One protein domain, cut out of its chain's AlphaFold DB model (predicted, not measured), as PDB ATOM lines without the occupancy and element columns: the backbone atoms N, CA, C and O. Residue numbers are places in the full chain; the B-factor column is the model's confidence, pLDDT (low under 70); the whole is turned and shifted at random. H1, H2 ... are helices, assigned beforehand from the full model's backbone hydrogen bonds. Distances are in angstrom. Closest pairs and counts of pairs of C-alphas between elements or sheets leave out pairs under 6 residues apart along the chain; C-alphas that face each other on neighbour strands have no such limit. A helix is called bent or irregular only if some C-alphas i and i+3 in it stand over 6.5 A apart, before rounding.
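This is residues 4 to 155 of the 245 residues of an uncharacterized protein of Candidatus Lokiarchaeota archaeon (UniProt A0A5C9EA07). One long helix, H5, runs along most of the length of this model, with two groups of helices at its two ends: H1, H2, H3 and H4 form a cluster at its first half, where H4 crosses it, and H6 and H7 fold back and forth beside its last half. H5, H6 and H7 make a loose up-and-down bundle, each running against the one before, and H8 lies off near the start of H4, touching no helix. The printed part has 152 residues with eight named helices, H1 to H8 in chain order, and no named strand; the class is all helix. It is compact, with a radius of gyration of the C-alphas of 15.8 A and spans of 47 by 35 by 25 A.

Find C-alpha 81 at (46.787, 50.338, -58.064); from there H5, residues 81 to 104, runs 34.4 A to C-alpha 104 at (17.037, 57.901, -73.662). Before it come H4, residues 60 to 74, 21.2 A long, and H3, residues 36 to 51, 22.8 A long. H2 is residues 24 to 31, 10.9 A, and H1 is residues 4 to 15, 16.8 A, with C-alpha 4 at (58.430, 52.757, -71.855). After H5 look for H6, residues 109 to 122, 19.9 A, and H7, residues 125 to 139, 22.0 A, which is irregular: C-alphas 135 and 138 are 7.1 A apart. H8, residues 143 to 154, 16.6 A, ends at (34.888, 71.428, -78.932).

Start at H5, the hub, which touches H3, H4 and H7. H4 and H5 are a helical hairpin at a steep tilt of 42 degrees; their closest C-alphas, of Thr 69 and Ser 92, are 5.8 A apart. H7 touches H5 with the C-alphas of Tyr 100 and Ile 136 at 5.9 A, the same way at a shallow tilt of 27 degrees. H6 and H7 only just touch, with 3 pairs of C-alphas within 8 A, and only at the corner, closest at Ser 119 and Leu 128, 5.5 A. At the other end, H3 touches H5 with residues 41 to 46 alone, closest at the C-alphas of Met 42 and Leu 81, 6.6 A. H1 touches H3, the same way at 14 degrees, a shallow tilt, with the C-alphas of Ile 5 and Gln 40 at 5.9 A. H1 and H2, a helical hairpin, only just touch, with 3 pairs of C-alphas within 8 A, closest at Cys 9 and Leu 25, 6.6 A. H8 is close to but not clearly touching H4, with the C-alphas of Pro 61 and Val 146 at 7.1 A. H1 and H6 are among the pairs that are apart. Every O i to N i+4 pair is within hydrogen-bond range in H1, H2, H3, H4, H5, H6 and H8, and 9 of 11 are in H7.

The C-alphas farthest apart, of Ser 4 and Ser 107, are 47.0 A from each other. The printed part has no cut, and no link is long. The mean pLDDT of the printed part is 71.4; 69 residues are under 70, among them residues 97 to 155.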
ATOM      1  N   SER A   4      59.423  53.783 -72.205       88.12
ATOM      2  CA  SER A   4      58.430  52.757 -71.855       88.12
ATOM      3  C   SER A   4      57.039  53.356 -71.633       88.12
ATOM      4  O   SER A   4      56.066  52.898 -72.234       88.12
ATOM      5  N   ILE A   5      56.955  54.438 -70.849       90.94
ATOM      6  CA  ILE A   5      55.701  55.160 -70.601       90.94
ATOM      7  C   ILE A   5      55.134  55.696 -71.918       90.94
ATOM      8  O   ILE A   5      53.961  55.476 -72.216       90.94
ATOM      9  N   GLN A   6      55.975  56.310 -72.757       91.75
ATOM     10  CA  GLN A   6      55.551  56.821 -74.064       91.75
ATOM     11  C   GLN A   6      54.969  55.712 -74.957       91.75
ATOM     12  O   GLN A   6      53.950  55.909 -75.622       91.75
ATOM     13  N   GLN A   7      55.593  54.530 -74.975       91.94
ATOM     14  CA  GLN A   7      55.092  53.390 -75.743       91.94
ATOM     15  C   GLN A   7      53.739  52.894 -75.227       91.94
ATOM     16  O   GLN A   7      52.866  52.576 -76.035       91.94
ATOM     17  N   SER A   8      53.540  52.830 -73.909       93.19
ATOM     18  CA  SER A   8      52.254  52.422 -73.338       93.19
ATOM     19  C   SER A   8      51.149  53.457 -73.576       93.19
ATOM     20  O   SER A   8      50.044  53.066 -73.956       93.19
ATOM     21  N   CYS A   9      51.447  54.759 -73.485       93.31
ATOM     22  CA  CYS A   9      50.513  55.815 -73.894       93.31
ATOM     23  C   CYS A   9      50.082  55.643 -75.358       93.31
ATOM     24  O   CYS A   9      48.889  55.635 -75.662       93.31
ATOM     25  N   ASN A  10      51.038  55.404 -76.263       93.00
ATOM     26  CA  ASN A  10      50.747  55.192 -77.681       93.00
ATOM     27  C   ASN A  10      49.875  53.953 -77.930       93.00
ATOM     28  O   ASN A  10      48.941  54.034 -78.722       93.00
ATOM     29  N   LYS A  11      50.106  52.837 -77.223       94.44
ATOM     30  CA  LYS A  11      49.259  51.631 -77.333       94.44
ATOM     31  C   LYS A  11      47.804  51.896 -76.941       94.44
ATOM     32  O   LYS A  11      46.892  51.371 -77.578       94.44
ATOM     33  N   ILE A  12      47.586  52.689 -75.892       94.88
ATOM     34  CA  ILE A  12      46.242  53.080 -75.445       94.88
ATOM     35  C   ILE A  12      45.580  53.978 -76.494       94.88
ATOM     36  O   ILE A  12      44.442  53.714 -76.886       94.88
ATOM     37  N   LYS A  13      46.299  54.992 -76.997       93.25
ATOM     38  CA  LYS A  13      45.797  55.889 -78.052       93.25
ATOM     39  C   LYS A  13      45.447  55.126 -79.329       93.25
ATOM     40  O   LYS A  13      44.358  55.316 -79.861       93.25
ATOM     41  N   GLU A  14      46.312  54.210 -79.768       93.12
ATOM     42  CA  GLU A  14      46.082  53.363 -80.943       93.12
ATOM     43  C   GLU A  14      44.816  52.512 -80.778       93.12
ATOM     44  O   GLU A  14      43.955  52.507 -81.658       93.12
ATOM     45  N   PHE A  15      44.655  51.844 -79.630       93.06
ATOM     46  CA  PHE A  15      43.470  51.029 -79.354       93.06
ATOM     47  C   PHE A  15      42.177  51.856 -79.406       93.06
ATOM     48  O   PHE A  15      41.173  51.407 -79.956       93.06
ATOM     49  N   LEU A  16      42.211  53.074 -78.864       91.25
ATOM     50  CA  LEU A  16      41.069  53.987 -78.795       91.25
ATOM     51  C   LEU A  16      40.908  54.857 -80.054       91.25
ATOM     52  O   LEU A  16      40.029  55.715 -80.098       91.25
ATOM     53  N   SER A  17      41.726  54.642 -81.092       89.75
ATOM     54  CA  SER A  17      41.730  55.453 -82.320       89.75
ATOM     55  C   SER A  17      41.914  56.960 -82.072       89.75
ATOM     56  O   SER A  17      41.354  57.787 -82.797       89.75
ATOM     57  N   ILE A  18      42.693  57.319 -81.050       88.06
ATOM     58  CA  ILE A  18      43.046  58.702 -80.719       88.06
ATOM     59  C   ILE A  18      44.248  59.133 -81.578       88.06
ATOM     60  O   ILE A  18      45.200  58.358 -81.703       88.06
ATOM     61  N   PRO A  19      44.228  60.341 -82.175       85.62
ATOM     62  CA  PRO A  19      45.341  60.850 -82.974       85.62
ATOM     63  C   PRO A  19      46.682  60.839 -82.222       85.62
ATOM     64  O   PRO A  19      46.739  61.154 -81.033       85.62
ATOM     65  N   GLU A  20      47.771  60.490 -82.916       81.25
ATOM     66  CA  GLU A  20      49.113  60.403 -82.313       81.25
ATOM     67  C   GLU A  20      49.614  61.748 -81.764       81.25
ATOM     68  O   GLU A  20      50.382  61.765 -80.801       81.25
ATOM     69  N   ASP A  21      49.163  62.857 -82.355       83.31
ATOM     70  CA  ASP A  21      49.478  64.230 -81.958       83.31
ATOM     71  C   ASP A  21      48.701  64.710 -80.721       83.31
ATOM     72  O   ASP A  21      49.026  65.766 -80.178       83.31
ATOM     73  N   ASN A  22      47.727  63.937 -80.222       85.25
ATOM     74  CA  ASN A  22      47.153  64.174 -78.901       85.25
ATOM     75  C   ASN A  22      48.167  63.760 -77.821       85.25
ATOM     76  O   ASN A  22      48.544  62.589 -77.736       85.25
ATOM     77  N   THR A  23      48.589  64.724 -76.998       86.56
ATOM     78  CA  THR A  23      49.592  64.542 -75.932       86.56
ATOM     79  C   THR A  23      49.001  64.633 -74.522       86.56
ATOM     80  O   THR A  23      49.737  64.841 -73.560       86.56
ATOM     81  N   GLU A  24      47.673  64.565 -74.373       86.00
ATOM     82  CA  GLU A  24      47.009  64.786 -73.079       86.00
ATOM     83  C   GLU A  24      47.378  63.712 -72.054       86.00
ATOM     84  O   GLU A  24      47.606  64.018 -70.885       86.00
ATOM     85  N   LEU A  25      47.465  62.453 -72.494       88.69
ATOM     86  CA  LEU A  25      47.793  61.334 -71.616       88.69
ATOM     87  C   LEU A  25      49.238  61.442 -71.117       88.69
ATOM     88  O   LEU A  25      49.500  61.303 -69.924       88.69
ATOM     89  N   GLU A  26      50.163  61.742 -72.026       91.06
ATOM     90  CA  GLU A  26      51.570  61.988 -71.726       91.06
ATOM     91  C   GLU A  26      51.742  63.131 -70.724       91.06
ATOM     92  O   GLU A  26      52.436  62.953 -69.726       91.06
ATOM     93  N   ALA A  27      51.065  64.262 -70.943       87.81
ATOM     94  CA  ALA A  27      51.145  65.423 -70.059       87.81
ATOM     95  C   ALA A  27      50.748  65.076 -68.613       87.81
ATOM     96  O   ALA A  27      51.465  65.421 -67.674       87.81
ATOM     97  N   ILE A  28      49.669  64.310 -68.420       86.31
ATOM     98  CA  ILE A  28      49.216  63.902 -67.079       86.31
ATOM     99  C   ILE A  28      50.261  63.025 -66.373       86.31
ATOM    100  O   ILE A  28      50.512  63.177 -65.174       86.31
ATOM    101  N   PHE A  29      50.897  62.103 -67.099       88.06
ATOM    102  CA  PHE A  29      51.940  61.251 -66.527       88.06
ATOM    103  C   PHE A  29      53.267  61.986 -66.313       88.06
ATOM    104  O   PHE A  29      54.017  61.611 -65.409       88.06
ATOM    105  N   GLU A  30      53.567  63.031 -67.083       86.50
ATOM    106  CA  GLU A  30      54.722  63.901 -66.839       86.50
ATOM    107  C   GLU A  30      54.563  64.729 -65.561       86.50
ATOM    108  O   GLU A  30      55.521  64.845 -64.795       86.50
ATOM    109  N   GLU A  31      53.361  65.242 -65.297       84.94
ATOM    110  CA  GLU A  31      53.065  66.090 -64.135       84.94
ATOM    111  C   GLU A  31      52.905  65.308 -62.819       84.94
ATOM    112  O   GLU A  31      53.068  65.874 -61.734       84.94
ATOM    113  N   ARG A  32      52.613  64.002 -62.879       81.81
ATOM    114  CA  ARG A  32      52.440  63.160 -61.685       81.81
ATOM    115  C   ARG A  32      53.747  62.897 -60.936       81.81
ATOM    116  O   ARG A  32      54.707  62.362 -61.495       81.81
ATOM    117  N   ASP A  33      53.714  63.119 -59.624       82.38
ATOM    118  CA  ASP A  33      54.800  62.805 -58.682       82.38
ATOM    119  C   ASP A  33      54.735  61.343 -58.190       82.38
ATOM    120  O   ASP A  33      54.674  61.045 -56.999       82.38
ATOM    121  N   ASN A  34      54.670  60.405 -59.137       83.94
ATOM    122  CA  ASN A  34      54.733  58.964 -58.883       83.94
ATOM    123  C   ASN A  34      56.051  58.389 -59.427       83.94
ATOM    124  O   ASN A  34      56.670  58.965 -60.325       83.94
ATOM    125  N   THR A  35      56.469  57.222 -58.928       89.12
ATOM    126  CA  THR A  35      57.609  56.493 -59.504       89.12
ATOM    127  C   THR A  35      57.294  56.041 -60.932       89.12
ATOM    128  O   THR A  35      56.140  55.775 -61.264       89.12
ATOM    129  N   GLU A  36      58.317  55.934 -61.785       89.75
ATOM    130  CA  GLU A  36      58.144  55.456 -63.168       89.75
ATOM    131  C   GLU A  36      57.512  54.056 -63.213       89.75
ATOM    132  O   GLU A  36      56.623  53.829 -64.026       89.75
ATOM    133  N   ASP A  37      57.891  53.161 -62.292       90.12
ATOM    134  CA  ASP A  37      57.306  51.818 -62.182       90.12
ATOM    135  C   ASP A  37      55.798  51.880 -61.891       90.12
ATOM    136  O   ASP A  37      55.007  51.236 -62.571       90.12
ATOM    137  N   PHE A  38      55.371  52.736 -60.954       89.62
ATOM    138  CA  PHE A  38      53.949  52.893 -60.638       89.62
ATOM    139  C   PHE A  38      53.162  53.474 -61.819       89.62
ATOM    140  O   PHE A  38      52.052  53.035 -62.110       89.62
ATOM    141  N   LYS A  39      53.741  54.444 -62.542       91.44
ATOM    142  CA  LYS A  39      53.132  54.996 -63.763       91.44
ATOM    143  C   LYS A  39      52.975  53.924 -64.843       91.44
ATOM    144  O   LYS A  39      51.943  53.879 -65.509       91.44
ATOM    145  N   GLN A  40      53.977  53.061 -65.004       93.69
ATOM    146  CA  GLN A  40      53.930  51.943 -65.942       93.69
ATOM    147  C   GLN A  40      52.831  50.943 -65.563       93.69
ATOM    148  O   GLN A  40      52.032  50.577 -66.423       93.69
ATOM    149  N   ASP A  41      52.729  50.571 -64.287       92.19
ATOM    150  CA  ASP A  41      51.691  49.655 -63.806       92.19
ATOM    151  C   ASP A  41      50.277  50.232 -63.996       92.19
ATOM    152  O   ASP A  41      49.361  49.517 -64.410       92.19
ATOM    153  N   MET A  42      50.093  51.539 -63.769       91.62
ATOM    154  CA  MET A  42      48.829  52.228 -64.062       91.62
ATOM    155  C   MET A  42      48.471  52.141 -65.549       91.62
ATOM    156  O   MET A  42      47.330  51.829 -65.888       91.62
ATOM    157  N   LEU A  43      49.430  52.391 -66.445       94.19
ATOM    158  CA  LEU A  43      49.216  52.301 -67.890       94.19
ATOM    159  C   LEU A  43      48.891  50.874 -68.341       94.19
ATOM    160  O   LEU A  43      48.007  50.677 -69.177       94.19
ATOM    161  N   ASP A  44      49.559  49.874 -67.772       93.19
ATOM    162  CA  ASP A  44      49.282  48.471 -68.063       93.19
ATOM    163  C   ASP A  44      47.882  48.069 -67.554       93.19
ATOM    164  O   ASP A  44      47.143  47.375 -68.260       93.19
ATOM    165  N   ASN A  45      47.462  48.575 -66.388       90.94
ATOM    166  CA  ASN A  45      46.088  48.448 -65.888       90.94
ATOM    167  C   ASN A  45      45.065  49.101 -66.819       90.94
ATOM    168  O   ASN A  45      44.083  48.461 -67.194       90.94
ATOM    169  N   MET A  46      45.311  50.334 -67.261       93.88
ATOM    170  CA  MET A  46      44.447  51.015 -68.228       93.88
ATOM    171  C   MET A  46      44.333  50.227 -69.530       93.88
ATOM    172  O   MET A  46      43.237  50.072 -70.065       93.88
ATOM    173  N   TYR A  47      45.448  49.703 -70.038       94.06
ATOM    174  CA  TYR A  47      45.451  48.927 -71.270       94.06
ATOM    175  C   TYR A  47      44.653  47.621 -71.128       94.06
ATOM    176  O   TYR A  47      43.860  47.286 -72.007       94.06
ATOM    177  N   ARG A  48      44.793  46.905 -70.004       90.75
ATOM    178  CA  ARG A  48      43.957  45.730 -69.699       90.75
ATOM    179  C   ARG A  48      42.479  46.099 -69.603       90.75
ATOM    180  O   ARG A  48      41.641  45.421 -70.192       90.75
ATOM    181  N   PHE A  49      42.171  47.203 -68.931       88.25
ATOM    182  CA  PHE A  49      40.808  47.694 -68.778       88.25
ATOM    183  C   PHE A  49      40.156  48.006 -70.133       88.25
ATOM    184  O   PHE A  49      39.054  47.529 -70.414       88.25
ATOM    185  N   ILE A  50      40.842  48.740 -71.021       92.19
ATOM    186  CA  ILE A  50      40.245  49.115 -72.310       92.19
ATOM    187  C   ILE A  50      39.999  47.923 -73.232       92.19
ATOM    188  O   ILE A  50      39.094  47.971 -74.065       92.19
ATOM    189  N   GLN A  51      40.746  46.825 -73.073       89.56
ATOM    190  CA  GLN A  51      40.531  45.610 -73.859       89.56
ATOM    191  C   GLN A  51      39.131  45.015 -73.661       89.56
ATOM    192  O   GLN A  51      38.616  44.376 -74.582       89.56
ATOM    193  N   HIS A  52      38.458  45.288 -72.537       82.81
ATOM    194  CA  HIS A  52      37.055  44.911 -72.354       82.81
ATOM    195  C   HIS A  52      36.110  45.580 -73.367       82.81
ATOM    196  O   HIS A  52      35.039  45.046 -73.654       82.81
ATOM    197  N   PHE A  53      36.519  46.696 -73.976       83.38
ATOM    198  CA  PHE A  53      35.752  47.421 -74.989       83.38
ATOM    199  C   PHE A  53      36.105  47.039 -76.431       83.38
ATOM    200  O   PHE A  53      35.561  47.629 -77.364       83.38
ATOM    201  N   ALA A  54      36.975  46.046 -76.653       85.19
ATOM    202  CA  ALA A  54      37.494  45.711 -77.985       85.19
ATOM    203  C   ALA A  54      36.403  45.453 -79.041       85.19
ATOM    204  O   ALA A  54      36.596  45.749 -80.220       85.19
ATOM    205  N   MET A  55      35.237  44.940 -78.633       78.62
ATOM    206  CA  MET A  55      34.106  44.690 -79.538       78.62
ATOM    207  C   MET A  55      33.432  45.961 -80.084       78.62
ATOM    208  O   MET A  55      32.649  45.875 -81.028       78.62
ATOM    209  N   PHE A  56      33.730  47.129 -79.513       78.50
ATOM    210  CA  PHE A  56      33.186  48.426 -79.917       78.50
ATOM    211  C   PHE A  56      34.218  49.314 -80.617       78.50
ATOM    212  O   PHE A  56      33.909  50.464 -80.910       78.50
ATOM    213  N   LYS A  57      35.427  48.804 -80.893       81.88
ATOM    214  CA  LYS A  57      36.563  49.577 -81.434       81.88
ATOM    215  C   LYS A  57      36.242  50.407 -82.685       81.88
ATOM    216  O   LYS A  57      36.856  51.439 -82.913       81.88
ATOM    217  N   ASP A  58      35.276  49.960 -83.487       77.62
ATOM    218  CA  ASP A  58      34.898  50.617 -84.743       77.62
ATOM    219  C   ASP A  58      33.932  51.803 -84.522       77.62
ATOM    220  O   ASP A  58      33.657  52.569 -85.444       77.62
ATOM    221  N   ILE A  59      33.432  51.985 -83.295       77.75
ATOM    222  CA  ILE A  59      32.552  53.084 -82.892       77.75
ATOM    223  C   ILE A  59      33.422  54.202 -82.308       77.75
ATOM    224  O   ILE A  59      33.630  54.287 -81.098       77.75
ATOM    225  N   LYS A  60      33.951  55.070 -83.175       79.94
ATOM    226  CA  LYS A  60      34.885  56.139 -82.768       79.94
ATOM    227  C   LYS A  60      34.359  57.037 -81.639       79.94
ATOM    228  O   LYS A  60      35.120  57.260 -80.700       79.94
ATOM    229  N   PRO A  61      33.095  57.504 -81.655       73.88
ATOM    230  CA  PRO A  61      32.579  58.328 -80.562       73.88
ATOM    231  C   PRO A  61      32.575  57.595 -79.212       73.88
ATOM    232  O   PRO A  61      32.895  58.180 -78.182       73.88
ATOM    233  N   PHE A  62      32.311  56.285 -79.217       77.44
ATOM    234  CA  PHE A  62      32.395  55.461 -78.015       77.44
ATOM    235  C   PHE A  62      33.844  55.296 -77.532       77.44
ATOM    236  O   PHE A  62      34.110  55.418 -76.341       77.44
ATOM    237  N   MET A  63      34.807  55.080 -78.433       85.94
ATOM    238  CA  MET A  63      36.228  55.010 -78.056       85.94
ATOM    239  C   MET A  63      36.747  56.339 -77.492       85.94
ATOM    240  O   MET A  63      37.490  56.349 -76.512       85.94
ATOM    241  N   LYS A  64      36.297  57.467 -78.055       83.88
ATOM    242  CA  LYS A  64      36.568  58.805 -77.515       83.88
ATOM    243  C   LYS A  64      35.968  58.966 -76.118       83.88
ATOM    244  O   LYS A  64      36.639  59.440 -75.207       83.88
ATOM    245  N   SER A  65      34.750  58.469 -75.925       79.88
ATOM    246  CA  SER A  65      34.091  58.418 -74.625       79.88
ATOM    247  C   SER A  65      34.895  57.603 -73.589       79.88
ATOM    248  O   SER A  65      35.171  58.081 -72.484       79.88
ATOM    249  N   VAL A  66      35.394  56.421 -73.957       86.69
ATOM    250  CA  VAL A  66      36.309  55.634 -73.109       86.69
ATOM    251  C   VAL A  66      37.571  56.441 -72.768       86.69
ATOM    252  O   VAL A  66      37.946  56.512 -71.599       86.69
ATOM    253  N   PHE A  67      38.196  57.096 -73.754       88.50
ATOM    254  CA  PHE A  67      39.401  57.911 -73.549       88.50
ATOM    255  C   PHE A  67      39.179  59.062 -72.559       88.50
ATOM    256  O   PHE A  67      39.990  59.264 -71.654       88.50
ATOM    257  N   VAL A  68      38.054  59.775 -72.667       83.12
ATOM    258  CA  VAL A  68      37.685  60.837 -71.719       83.12
ATOM    259  C   VAL A  68      37.571  60.288 -70.298       83.12
ATOM    260  O   VAL A  68      38.022  60.942 -69.358       83.12
ATOM    261  N   THR A  69      37.007  59.091 -70.121       79.50
ATOM    262  CA  THR A  69      36.923  58.477 -68.793       79.50
ATOM    263  C   THR A  69      38.304  58.185 -68.215       79.50
ATOM    264  O   THR A  69      38.558  58.525 -67.063       79.50
ATOM    265  N   LEU A  70      39.208  57.603 -69.009       87.12
ATOM    266  CA  LEU A  70      40.577  57.330 -68.568       87.12
ATOM    267  C   LEU A  70      41.266  58.604 -68.080       87.12
ATOM    268  O   LEU A  70      41.840  58.620 -66.994       87.12
ATOM    269  N   LYS A  71      41.155  59.677 -68.868       85.75
ATOM    270  CA  LYS A  71      41.747  60.975 -68.556       85.75
ATOM    271  C   LYS A  71      41.237  61.519 -67.227       85.75
ATOM    272  O   LYS A  71      42.032  61.826 -66.348       85.75
ATOM    273  N   LYS A  72      39.912  61.550 -67.055       75.62
ATOM    274  CA  LYS A  72      39.284  62.012 -65.812       75.62
ATOM    275  C   LYS A  72      39.699  61.172 -64.614       75.62
ATOM    276  O   LYS A  72      39.959  61.713 -63.549       75.62
ATOM    277  N   THR A  73      39.810  59.854 -64.766       78.12
ATOM    278  CA  THR A  73      40.285  59.001 -63.670       78.12
ATOM    279  C   THR A  73      41.731  59.319 -63.285       78.12
ATOM    280  O   THR A  73      42.069  59.305 -62.103       78.12
ATOM    281  N   LEU A  74      42.576  59.677 -64.252       79.62
ATOM    282  CA  LEU A  74      43.953  60.094 -63.997       79.62
ATOM    283  C   LEU A  74      44.086  61.484 -63.354       79.62
ATOM    284  O   LEU A  74      45.178  61.813 -62.889       79.62
ATOM    285  N   GLU A  75      43.023  62.278 -63.257       73.31
ATOM    286  CA  GLU A  75      43.037  63.536 -62.493       73.31
ATOM    287  C   GLU A  75      43.004  63.283 -60.973       73.31
ATOM    288  O   GLU A  75      43.436  64.128 -60.188       73.31
ATOM    289  N   PHE A  76      42.558  62.098 -60.534       71.38
ATOM    290  CA  PHE A  76      42.495  61.734 -59.118       71.38
ATOM    291  C   PHE A  76      43.811  61.129 -58.628       71.38
ATOM    292  O   PHE A  76      44.351  60.194 -59.222       71.38
ATOM    293  N   GLN A  77      44.320  61.613 -57.495       69.06
ATOM    294  CA  GLN A  77      45.429  60.945 -56.813       69.06
ATOM    295  C   GLN A  77      44.936  59.641 -56.181       69.06
ATOM    296  O   GLN A  77      43.977  59.647 -55.414       69.06
ATOM    297  N   THR A  78      45.605  58.534 -56.496       72.31
ATOM    298  CA  THR A  78      45.293  57.200 -55.969       72.31
ATOM    299  C   THR A  78      46.435  56.727 -55.083       72.31
ATOM    300  O   THR A  78      47.597  57.055 -55.340       72.31
ATOM    301  N   GLN A  79      46.113  56.011 -54.003       69.19
ATOM    302  CA  GLN A  79      47.117  55.547 -53.042       69.19
ATOM    303  C   GLN A  79      47.665  54.170 -53.428       69.19
ATOM    304  O   GLN A  79      48.815  53.860 -53.116       69.19
ATOM    305  N   SER A  80      46.869  53.380 -54.152       79.69
ATOM    306  CA  SER A  80      47.235  52.063 -54.668       79.69
ATOM    307  C   SER A  80      46.820  51.879 -56.138       79.69
ATOM    308  O   SER A  80      46.148  52.732 -56.733       79.69
ATOM    309  N   LEU A  81      47.259  50.768 -56.743       82.94
ATOM    310  CA  LEU A  81      46.787  50.338 -58.064       82.94
ATOM    311  C   LEU A  81      45.353  49.801 -58.009       82.94
ATOM    312  O   LEU A  81      44.617  50.000 -58.973       82.94
ATOM    313  N   ASP A  82      44.958  49.194 -56.893       73.44
ATOM    314  CA  ASP A  82      43.612  48.651 -56.694       73.44
ATOM    315  C   ASP A  82      42.587  49.792 -56.607       73.44
ATOM    316  O   ASP A  82      41.579  49.775 -57.310       73.44
ATOM    317  N   ASP A  83      42.910  50.864 -55.871       69.12
ATOM    318  CA  ASP A  83      42.090  52.086 -55.809       69.12
ATOM    319  C   ASP A  83      41.899  52.689 -57.209       69.12
ATOM    320  O   ASP A  83      40.843  53.223 -57.554       69.12
ATOM    321  N   PHE A  84      42.955  52.647 -58.025       78.38
ATOM    322  CA  PHE A  84      42.928  53.176 -59.381       78.38
ATOM    323  C   PHE A  84      42.059  52.325 -60.308       78.38
ATOM    324  O   PHE A  84      41.293  52.877 -61.101       78.38
ATOM    325  N   GLU A  85      42.144  51.001 -60.198       76.25
ATOM    326  CA  GLU A  85      41.286  50.081 -60.940       76.25
ATOM    327  C   GLU A  85      39.812  50.262 -60.554       76.25
ATOM    328  O   GLU A  85      38.959  50.417 -61.435       76.25
ATOM    329  N   GLU A  86      39.506  50.363 -59.259       67.38
ATOM    330  CA  GLU A  86      38.148  50.624 -58.781       67.38
ATOM    331  C   GLU A  86      37.606  51.957 -59.325       67.38
ATOM    332  O   GLU A  86      36.479  52.026 -59.833       67.38
ATOM    333  N   LEU A  87      38.419  53.018 -59.297       66.25
ATOM    334  CA  LEU A  87      38.045  54.323 -59.841       66.25
ATOM    335  C   LEU A  87      37.826  54.290 -61.356       66.25
ATOM    336  O   LEU A  87      36.880  54.915 -61.845       66.25
ATOM    337  N   LEU A  88      38.648  53.554 -62.109       74.62
ATOM    338  CA  LEU A  88      38.478  53.380 -63.556       74.62
ATOM    339  C   LEU A  88      37.130  52.741 -63.882       74.62
ATOM    340  O   LEU A  88      36.405  53.228 -64.758       74.62
ATOM    341  N   ILE A  89      36.780  51.683 -63.151       69.81
ATOM    342  CA  ILE A  89      35.505  50.986 -63.294       69.81
ATOM    343  C   ILE A  89      34.368  51.946 -62.943       69.81
ATOM    344  O   ILE A  89      33.489  52.190 -63.771       69.81
ATOM    345  N   ARG A  90      34.413  52.556 -61.754       61.03
ATOM    346  CA  ARG A  90      33.374  53.463 -61.254       61.03
ATOM    347  C   ARG A  90      33.098  54.614 -62.215       61.03
ATOM    348  O   ARG A  90      31.938  54.867 -62.550       61.03
ATOM    349  N   ASN A  91      34.144  55.298 -62.668       66.19
ATOM    350  CA  ASN A  91      34.005  56.453 -63.549       66.19
ATOM    351  C   ASN A  91      33.464  56.048 -64.922       66.19
ATOM    352  O   ASN A  91      32.618  56.754 -65.473       66.19
ATOM    353  N   SER A  92      33.888  54.896 -65.450       72.94
ATOM    354  CA  SER A  92      33.393  54.381 -66.733       72.94
ATOM    355  C   SER A  92      31.912  54.049 -66.665       72.94
ATOM    356  O   SER A  92      31.137  54.500 -67.507       72.94
ATOM    357  N   LEU A  93      31.499  53.320 -65.623       65.06
ATOM    358  CA  LEU A  93      30.095  52.991 -65.395       65.06
ATOM    359  C   LEU A  93      29.258  54.263 -65.292       65.06
ATOM    360  O   LEU A  93      28.273  54.407 -66.015       65.06
ATOM    361  N   MET A  94      29.678  55.211 -64.450       62.91
ATOM    362  CA  MET A  94      28.962  56.470 -64.261       62.91
ATOM    363  C   MET A  94      28.795  57.228 -65.579       62.91
ATOM    364  O   MET A  94      27.689  57.661 -65.903       62.91
ATOM    365  N   ARG A  95      29.868  57.345 -66.369       71.25
ATOM    366  CA  ARG A  95      29.842  58.090 -67.629       71.25
ATOM    367  C   ARG A  95      28.924  57.438 -68.661       71.25
ATOM    368  O   ARG A  95      28.078  58.126 -69.220       71.25
ATOM    369  N   PHE A  96      29.007  56.124 -68.860       70.00
ATOM    370  CA  PHE A  96      28.146  55.432 -69.829       70.00
ATOM    371  C   PHE A  96      26.670  55.445 -69.423       70.00
ATOM    372  O   PHE A  96      25.790  55.582 -70.273       70.00
ATOM    373  N   ILE A  97      26.379  55.356 -68.122       63.88
ATOM    374  CA  ILE A  97      25.016  55.505 -67.600       63.88
ATOM    375  C   ILE A  97      24.488  56.911 -67.893       63.88
ATOM    376  O   ILE A  97      23.372  57.056 -68.388       63.88
ATOM    377  N   GLN A  98      25.283  57.945 -67.612       59.88
ATOM    378  CA  GLN A  98      24.904  59.334 -67.877       59.88
ATOM    379  C   GLN A  98      24.679  59.592 -69.368       59.88
ATOM    380  O   GLN A  98      23.682  60.218 -69.734       59.88
ATOM    381  N   GLU A  99      25.557  59.081 -70.233       66.44
ATOM    382  CA  GLU A  99      25.391  59.151 -71.684       66.44
ATOM    383  C   GLU A  99      24.063  58.509 -72.105       66.44
ATOM    384  O   GLU A  99      23.275  59.131 -72.823       66.44
ATOM    385  N   TYR A 100      23.759  57.312 -71.593       60.69
ATOM    386  CA  TYR A 100      22.513  56.620 -71.909       60.69
ATOM    387  C   TYR A 100      21.265  57.337 -71.400       60.69
ATOM    388  O   TYR A 100      20.268  57.422 -72.117       60.69
ATOM    389  N   ILE A 101      21.290  57.877 -70.183       54.75
ATOM    390  CA  ILE A 101      20.177  58.669 -69.633       54.75
ATOM    391  C   ILE A 101      19.939  59.917 -70.486       54.75
ATOM    392  O   ILE A 101      18.794  60.229 -70.822       54.75
ATOM    393  N   THR A 102      21.023  60.587 -70.883       59.06
ATOM    394  CA  THR A 102      20.979  61.783 -71.731       59.06
ATOM    395  C   THR A 102      20.332  61.475 -73.083       59.06
ATOM    396  O   THR A 102      19.491  62.237 -73.555       59.06
ATOM    397  N   TYR A 103      20.660  60.330 -73.685       55.88
ATOM    398  CA  TYR A 103      20.078  59.897 -74.956       55.88
ATOM    399  C   TYR A 103      18.628  59.400 -74.834       55.88
ATOM    400  O   TYR A 103      17.764  59.768 -75.629       55.88
ATOM    401  N   SER A 104      18.334  58.578 -73.825       48.50
ATOM    402  CA  SER A 104      17.037  57.901 -73.662       48.50
ATOM    403  C   SER A 104      15.903  58.801 -73.147       48.50
ATOM    404  O   SER A 104      14.779  58.320 -72.991       48.50
ATOM    405  N   LYS A 105      16.176  60.098 -72.919       54.69
ATOM    406  CA  LYS A 105      15.255  61.097 -72.351       54.69
ATOM    407  C   LYS A 105      14.522  60.582 -71.109       54.69
ATOM    408  O   LYS A 105      13.306  60.479 -71.161       54.69
ATOM    409  N   ILE A 106      15.228  60.285 -70.013       45.12
ATOM    410  CA  ILE A 106      14.712  59.998 -68.642       45.12
ATOM    411  C   ILE A 106      13.709  58.812 -68.514       45.12
ATOM    412  O   ILE A 106      13.715  58.094 -67.522       45.12
ATOM    413  N   SER A 107      12.902  58.477 -69.523       41.31
ATOM    414  CA  SER A 107      11.747  57.580 -69.445       41.31
ATOM    415  C   SER A 107      12.087  56.086 -69.452       41.31
ATOM    416  O   SER A 107      11.179  55.259 -69.465       41.31
ATOM    417  N   GLN A 108      13.371  55.711 -69.495       46.97
ATOM    418  CA  GLN A 108      13.824  54.310 -69.422       46.97
ATOM    419  C   GLN A 108      14.715  54.016 -68.203       46.97
ATOM    420  O   GLN A 108      15.413  53.001 -68.176       46.97
ATOM    421  N   GLN A 109      14.655  54.873 -67.182       49.81
ATOM    422  CA  GLN A 109      15.418  54.776 -65.936       49.81
ATOM    423  C   GLN A 109      15.314  53.399 -65.256       49.81
ATOM    424  O   GLN A 109      16.333  52.837 -64.866       49.81
ATOM    425  N   GLU A 110      14.121  52.797 -65.192       51.41
ATOM    426  CA  GLU A 110      13.925  51.474 -64.575       51.41
ATOM    427  C   GLU A 110      14.675  50.349 -65.302       51.41
ATOM    428  O   GLU A 110      15.183  49.437 -64.655       51.41
ATOM    429  N   LYS A 111      14.800  50.412 -66.636       52.91
ATOM    430  CA  LYS A 111      15.571  49.422 -67.406       52.91
ATOM    431  C   LYS A 111      17.067  49.556 -67.158       52.91
ATOM    432  O   LYS A 111      17.750  48.545 -67.054       52.91
ATOM    433  N   VAL A 112      17.560  50.788 -67.056       55.06
ATOM    434  CA  VAL A 112      18.971  51.067 -66.756       55.06
ATOM    435  C   VAL A 112      19.299  50.594 -65.348       55.06
ATOM    436  O   VAL A 112      20.248  49.842 -65.168       55.06
ATOM    437  N   LEU A 113      18.467  50.955 -64.369       52.47
ATOM    438  CA  LEU A 113      18.620  50.530 -62.981       52.47
ATOM    439  C   LEU A 113      18.526  49.009 -62.843       52.47
ATOM    440  O   LEU A 113      19.387  48.418 -62.210       52.47
ATOM    441  N   SER A 114      17.561  48.356 -63.496       54.72
ATOM    442  CA  SER A 114      17.446  46.892 -63.527       54.72
ATOM    443  C   SER A 114      18.701  46.226 -64.093       54.72
ATOM    444  O   SER A 114      19.205  45.281 -63.492       54.72
ATOM    445  N   LEU A 115      19.227  46.727 -65.212       53.84
ATOM    446  CA  LEU A 115      20.404  46.164 -65.867       53.84
ATOM    447  C   LEU A 115      21.668  46.385 -65.023       53.84
ATOM    448  O   LEU A 115      22.509  45.492 -64.945       53.84
ATOM    449  N   LEU A 116      21.770  47.519 -64.324       52.31
ATOM    450  CA  LEU A 116      22.833  47.804 -63.358       52.31
ATOM    451  C   LEU A 116      22.729  46.929 -62.109       52.31
ATOM    452  O   LEU A 116      23.731  46.361 -61.701       52.31
ATOM    453  N   THR A 117      21.545  46.771 -61.522       49.12
ATOM    454  CA  THR A 117      21.327  45.917 -60.346       49.12
ATOM    455  C   THR A 117      21.577  44.443 -60.670       49.12
ATOM    456  O   THR A 117      22.189  43.736 -59.872       49.12
ATOM    457  N   GLU A 118      21.176  43.969 -61.853       50.16
ATOM    458  CA  GLU A 118      21.471  42.601 -62.303       50.16
ATOM    459  C   GLU A 118      22.951  42.399 -62.644       50.16
ATOM    460  O   GLU A 118      23.504  41.336 -62.355       50.16
ATOM    461  N   SER A 119      23.606  43.407 -63.227       48.62
ATOM    462  CA  SER A 119      25.002  43.288 -63.657       48.62
ATOM    463  C   SER A 119      26.001  43.509 -62.520       48.62
ATOM    464  O   SER A 119      26.978  42.776 -62.433       48.62
ATOM    465  N   LEU A 120      25.735  44.434 -61.597       47.06
ATOM    466  CA  LEU A 120      26.558  44.659 -60.401       47.06
ATOM    467  C   LEU A 120      26.334  43.582 -59.331       47.06
ATOM    468  O   LEU A 120      27.242  43.285 -58.567       47.06
ATOM    469  N   GLY A 121      25.150  42.958 -59.288       41.84
ATOM    470  CA  GLY A 121      24.841  41.917 -58.306       41.84
ATOM    471  C   GLY A 121      25.343  40.509 -58.659       41.84
ATOM    472  O   GLY A 121      25.303  39.636 -57.792       41.84
ATOM    473  N   LYS A 122      25.744  40.237 -59.916       46.06
ATOM    474  CA  LYS A 122      26.060  38.863 -60.379       46.06
ATOM    475  C   LYS A 122      27.138  38.703 -61.460       46.06
ATOM    476  O   LYS A 122      27.518  37.560 -61.713       46.06
ATOM    477  N   LEU A 123      27.605  39.752 -62.143       45.78
ATOM    478  CA  LEU A 123      28.475  39.599 -63.320       45.78
ATOM    479  C   LEU A 123      29.905  40.096 -63.064       45.78
ATOM    480  O   LEU A 123      30.119  41.153 -62.484       45.78
ATOM    481  N   GLN A 124      30.887  39.328 -63.551       54.97
ATOM    482  CA  GLN A 124      32.283  39.766 -63.656       54.97
ATOM    483  C   GLN A 124      32.371  41.046 -64.519       54.97
ATOM    484  O   GLN A 124      31.533  41.265 -65.399       54.97
ATOM    485  N   LEU A 125      33.394  41.879 -64.293       56.38
ATOM    486  CA  LEU A 125      33.574  43.196 -64.928       56.38
ATOM    487  C   LEU A 125      33.411  43.186 -66.461       56.38
ATOM    488  O   LEU A 125      32.757  44.058 -67.030       56.38
ATOM    489  N   GLY A 126      33.956  42.170 -67.138       52.84
ATOM    490  CA  GLY A 126      33.858  42.028 -68.595       52.84
ATOM    491  C   GLY A 126      32.407  41.978 -69.105       52.84
ATOM    492  O   GLY A 126      32.022  42.821 -69.911       52.84
ATOM    493  N   PRO A 127      31.573  41.027 -68.648       54.03
ATOM    494  CA  PRO A 127      30.156  40.992 -69.004       54.03
ATOM    495  C   PRO A 127      29.354  42.271 -68.690       54.03
ATOM    496  O   PRO A 127      28.486  42.640 -69.481       54.03
ATOM    497  N   LEU A 128      29.649  42.969 -67.586       57.59
ATOM    498  CA  LEU A 128      29.040  44.269 -67.261       57.59
ATOM    499  C   LEU A 128      29.381  45.321 -68.329       57.59
ATOM    500  O   LEU A 128      28.488  45.987 -68.858       57.59
ATOM    501  N   ILE A 129      30.662  45.419 -68.688       57.72
ATOM    502  CA  ILE A 129      31.157  46.314 -69.740       57.72
ATOM    503  C   ILE A 129      30.514  45.992 -71.096       57.72
ATOM    504  O   ILE A 129      30.064  46.899 -71.796       57.72
ATOM    505  N   ILE A 130      30.421  44.709 -71.453       55.69
ATOM    506  CA  ILE A 130      29.800  44.261 -72.707       55.69
ATOM    507  C   ILE A 130      28.327  44.675 -72.756       55.69
ATOM    508  O   ILE A 130      27.880  45.241 -73.752       55.69
ATOM    509  N   ASN A 131      27.575  44.432 -71.681       53.00
ATOM    510  CA  ASN A 131      26.155  44.762 -71.629       53.00
ATOM    511  C   ASN A 131      25.913  46.274 -71.710       53.00
ATOM    512  O   ASN A 131      25.005  46.708 -72.417       53.00
ATOM    513  N   LEU A 132      26.745  47.079 -71.044       59.03
ATOM    514  CA  LEU A 132      26.663  48.539 -71.118       59.03
ATOM    515  C   LEU A 132      27.038  49.068 -72.498       59.03
ATOM    516  O   LEU A 132      26.299  49.869 -73.062       59.03
ATOM    517  N   GLY A 133      28.126  48.581 -73.089       56.84
ATOM    518  CA  GLY A 133      28.499  48.965 -74.446       56.84
ATOM    519  C   GLY A 133      27.418  48.595 -75.471       56.84
ATOM    520  O   GLY A 133      27.112  49.385 -76.358       56.84
ATOM    521  N   LEU A 134      26.764  47.434 -75.327       54.81
ATOM    522  CA  LEU A 134      25.638  47.033 -76.181       54.81
ATOM    523  C   LEU A 134      24.405  47.922 -75.987       54.81
ATOM    524  O   LEU A 134      23.697  48.195 -76.956       54.81
ATOM    525  N   LEU A 135      24.159  48.374 -74.757       59.22
ATOM    526  CA  LEU A 135      23.057  49.268 -74.418       59.22
ATOM    527  C   LEU A 135      23.237  50.653 -75.057       59.22
ATOM    528  O   LEU A 135      22.272  51.214 -75.574       59.22
ATOM    529  N   ILE A 136      24.463  51.183 -75.049       55.19
ATOM    530  CA  ILE A 136      24.752  52.545 -75.525       55.19
ATOM    531  C   ILE A 136      25.188  52.606 -76.993       55.19
ATOM    532  O   ILE A 136      25.124  53.662 -77.615       55.19
ATOM    533  N   LYS A 137      25.585  51.478 -77.591       55.47
ATOM    534  CA  LYS A 137      25.977  51.390 -79.006       55.47
ATOM    535  C   LYS A 137      24.968  52.036 -79.974       55.47
ATOM    536  O   LYS A 137      25.417  52.821 -80.806       55.47
ATOM    537  N   PRO A 138      23.644  51.788 -79.879       52.03
ATOM    538  CA  PRO A 138      22.669  52.391 -80.794       52.03
ATOM    539  C   PRO A 138      22.643  53.923 -80.760       52.03
ATOM    540  O   PRO A 138      22.225  54.544 -81.728       52.03
ATOM    541  N   MET A 139      23.093  54.539 -79.663       61.88
ATOM    542  CA  MET A 139      23.170  55.997 -79.525       61.88
ATOM    543  C   MET A 139      24.263  56.583 -80.408       61.88
ATOM    544  O   MET A 139      24.089  57.622 -81.029       61.88
ATOM    545  N   TYR A 140      25.394  55.887 -80.483       56.94
ATOM    546  CA  TYR A 140      26.546  56.294 -81.278       56.94
ATOM    547  C   TYR A 140      26.383  56.013 -82.775       56.94
ATOM    548  O   TYR A 140      27.235  56.394 -83.573       56.94
ATOM    549  N   GLU A 141      25.291  55.351 -83.150       58.03
ATOM    550  CA  GLU A 141      24.841  55.185 -84.532       58.03
ATOM    551  C   GLU A 141      23.798  56.260 -84.925       58.03
ATOM    552  O   GLU A 141      23.450  56.371 -86.101       58.03
ATOM    553  N   ASP A 142      23.318  57.077 -83.972       58.81
ATOM    554  CA  ASP A 142      22.435  58.223 -84.216       58.81
ATOM    555  C   ASP A 142      23.253  59.498 -84.472       58.81
ATOM    556  O   ASP A 142      23.787  60.125 -83.554       58.81
ATOM    557  N   ASN A 143      23.301  59.919 -85.738       56.06
ATOM    558  CA  ASN A 143      24.047  61.104 -86.162       56.06
ATOM    559  C   ASN A 143      23.611  62.394 -85.440       56.06
ATOM    560  O   ASN A 143      24.454  63.253 -85.221       56.06
ATOM    561  N   GLN A 144      22.344  62.537 -85.019       56.19
ATOM    562  CA  GLN A 144      21.902  63.736 -84.283       56.19
ATOM    563  C   GLN A 144      22.465  63.785 -82.863       56.19
ATOM    564  O   GLN A 144      22.677  64.866 -82.312       56.19
ATOM    565  N   TYR A 145      22.666  62.623 -82.243       54.28
ATOM    566  CA  TYR A 145      23.324  62.528 -80.947       54.28
ATOM    567  C   TYR A 145      24.833  62.734 -81.094       54.28
ATOM    568  O   TYR A 145      25.395  63.507 -80.325       54.28
ATOM    569  N   VAL A 146      25.457  62.113 -82.103       56.62
ATOM    570  CA  VAL A 146      26.896  62.243 -82.391       56.62
ATOM    571  C   VAL A 146      27.285  63.696 -82.685       56.62
ATOM    572  O   VAL A 146      28.202  64.205 -82.050       56.62
ATOM    573  N   GLU A 147      26.545  64.397 -83.549       59.53
ATOM    574  CA  GLU A 147      26.787  65.819 -83.844       59.53
ATOM    575  C   GLU A 147      26.673  66.687 -82.580       59.53
ATOM    576  O   GLU A 147      27.509  67.554 -82.341       59.53
ATOM    577  N   LYS A 148      25.695  66.401 -81.710       57.47
ATOM    578  CA  LYS A 148      25.535  67.115 -80.436       57.47
ATOM    579  C   LYS A 148      26.689  66.879 -79.468       57.47
ATOM    580  O   LYS A 148      27.132  67.826 -78.836       57.47
ATOM    581  N   ILE A 149      27.165  65.640 -79.314       53.81
ATOM    582  CA  ILE A 149      28.286  65.352 -78.404       53.81
ATOM    583  C   ILE A 149      29.626  65.859 -78.934       53.81
ATOM    584  O   ILE A 149      30.461  66.262 -78.131       53.81
ATOM    585  N   GLU A 150      29.815  65.904 -80.254       50.72
ATOM    586  CA  GLU A 150      30.992  66.523 -80.869       50.72
ATOM    587  C   GLU A 150      30.992  68.049 -80.657       50.72
ATOM    588  O   GLU A 150      32.023  68.600 -80.267       50.72
ATOM    589  N   GLU A 151      29.833  68.717 -80.768       43.66
ATOM    590  CA  GLU A 151      29.662  70.128 -80.368       43.66
ATOM    591  C   GLU A 151      29.946  70.359 -78.867       43.66
ATOM    592  O   GLU A 151      30.448  71.419 -78.487       43.66
ATOM    593  N   TYR A 152      29.687  69.367 -78.004       37.59
ATOM    594  CA  TYR A 152      29.988  69.427 -76.562       37.59
ATOM    595  C   TYR A 152      31.454  69.141 -76.197       37.59
ATOM    596  O   TYR A 152      31.835  69.350 -75.044       37.59
ATOM    597  N   GLU A 153      32.265  68.624 -77.123       40.97
ATOM    598  CA  GLU A 153      33.690  68.346 -76.897       40.97
ATOM    599  C   GLU A 153      34.610  69.439 -77.469       40.97
ATOM    600  O   GLU A 153      35.696  69.629 -76.928       40.97
ATOM    601  N   GLU A 154      34.188  70.197 -78.495       33.50
ATOM    602  CA  GLU A 154      34.888  71.428 -78.932       33.50
ATOM    603  C   GLU A 154      34.569  72.649 -78.054       33.50
ATOM    604  O   GLU A 154      35.333  73.616 -78.013       33.50
ATOM    605  N   ILE A 155      33.469  72.603 -77.306       31.80
ATOM    606  CA  ILE A 155      33.094  73.623 -76.334       31.80
ATOM    607  C   ILE A 155      32.914  72.904 -75.015       31.80
ATOM    608  O   ILE A 155      31.942  72.179 -74.838       31.80
TER     609      ILE A 155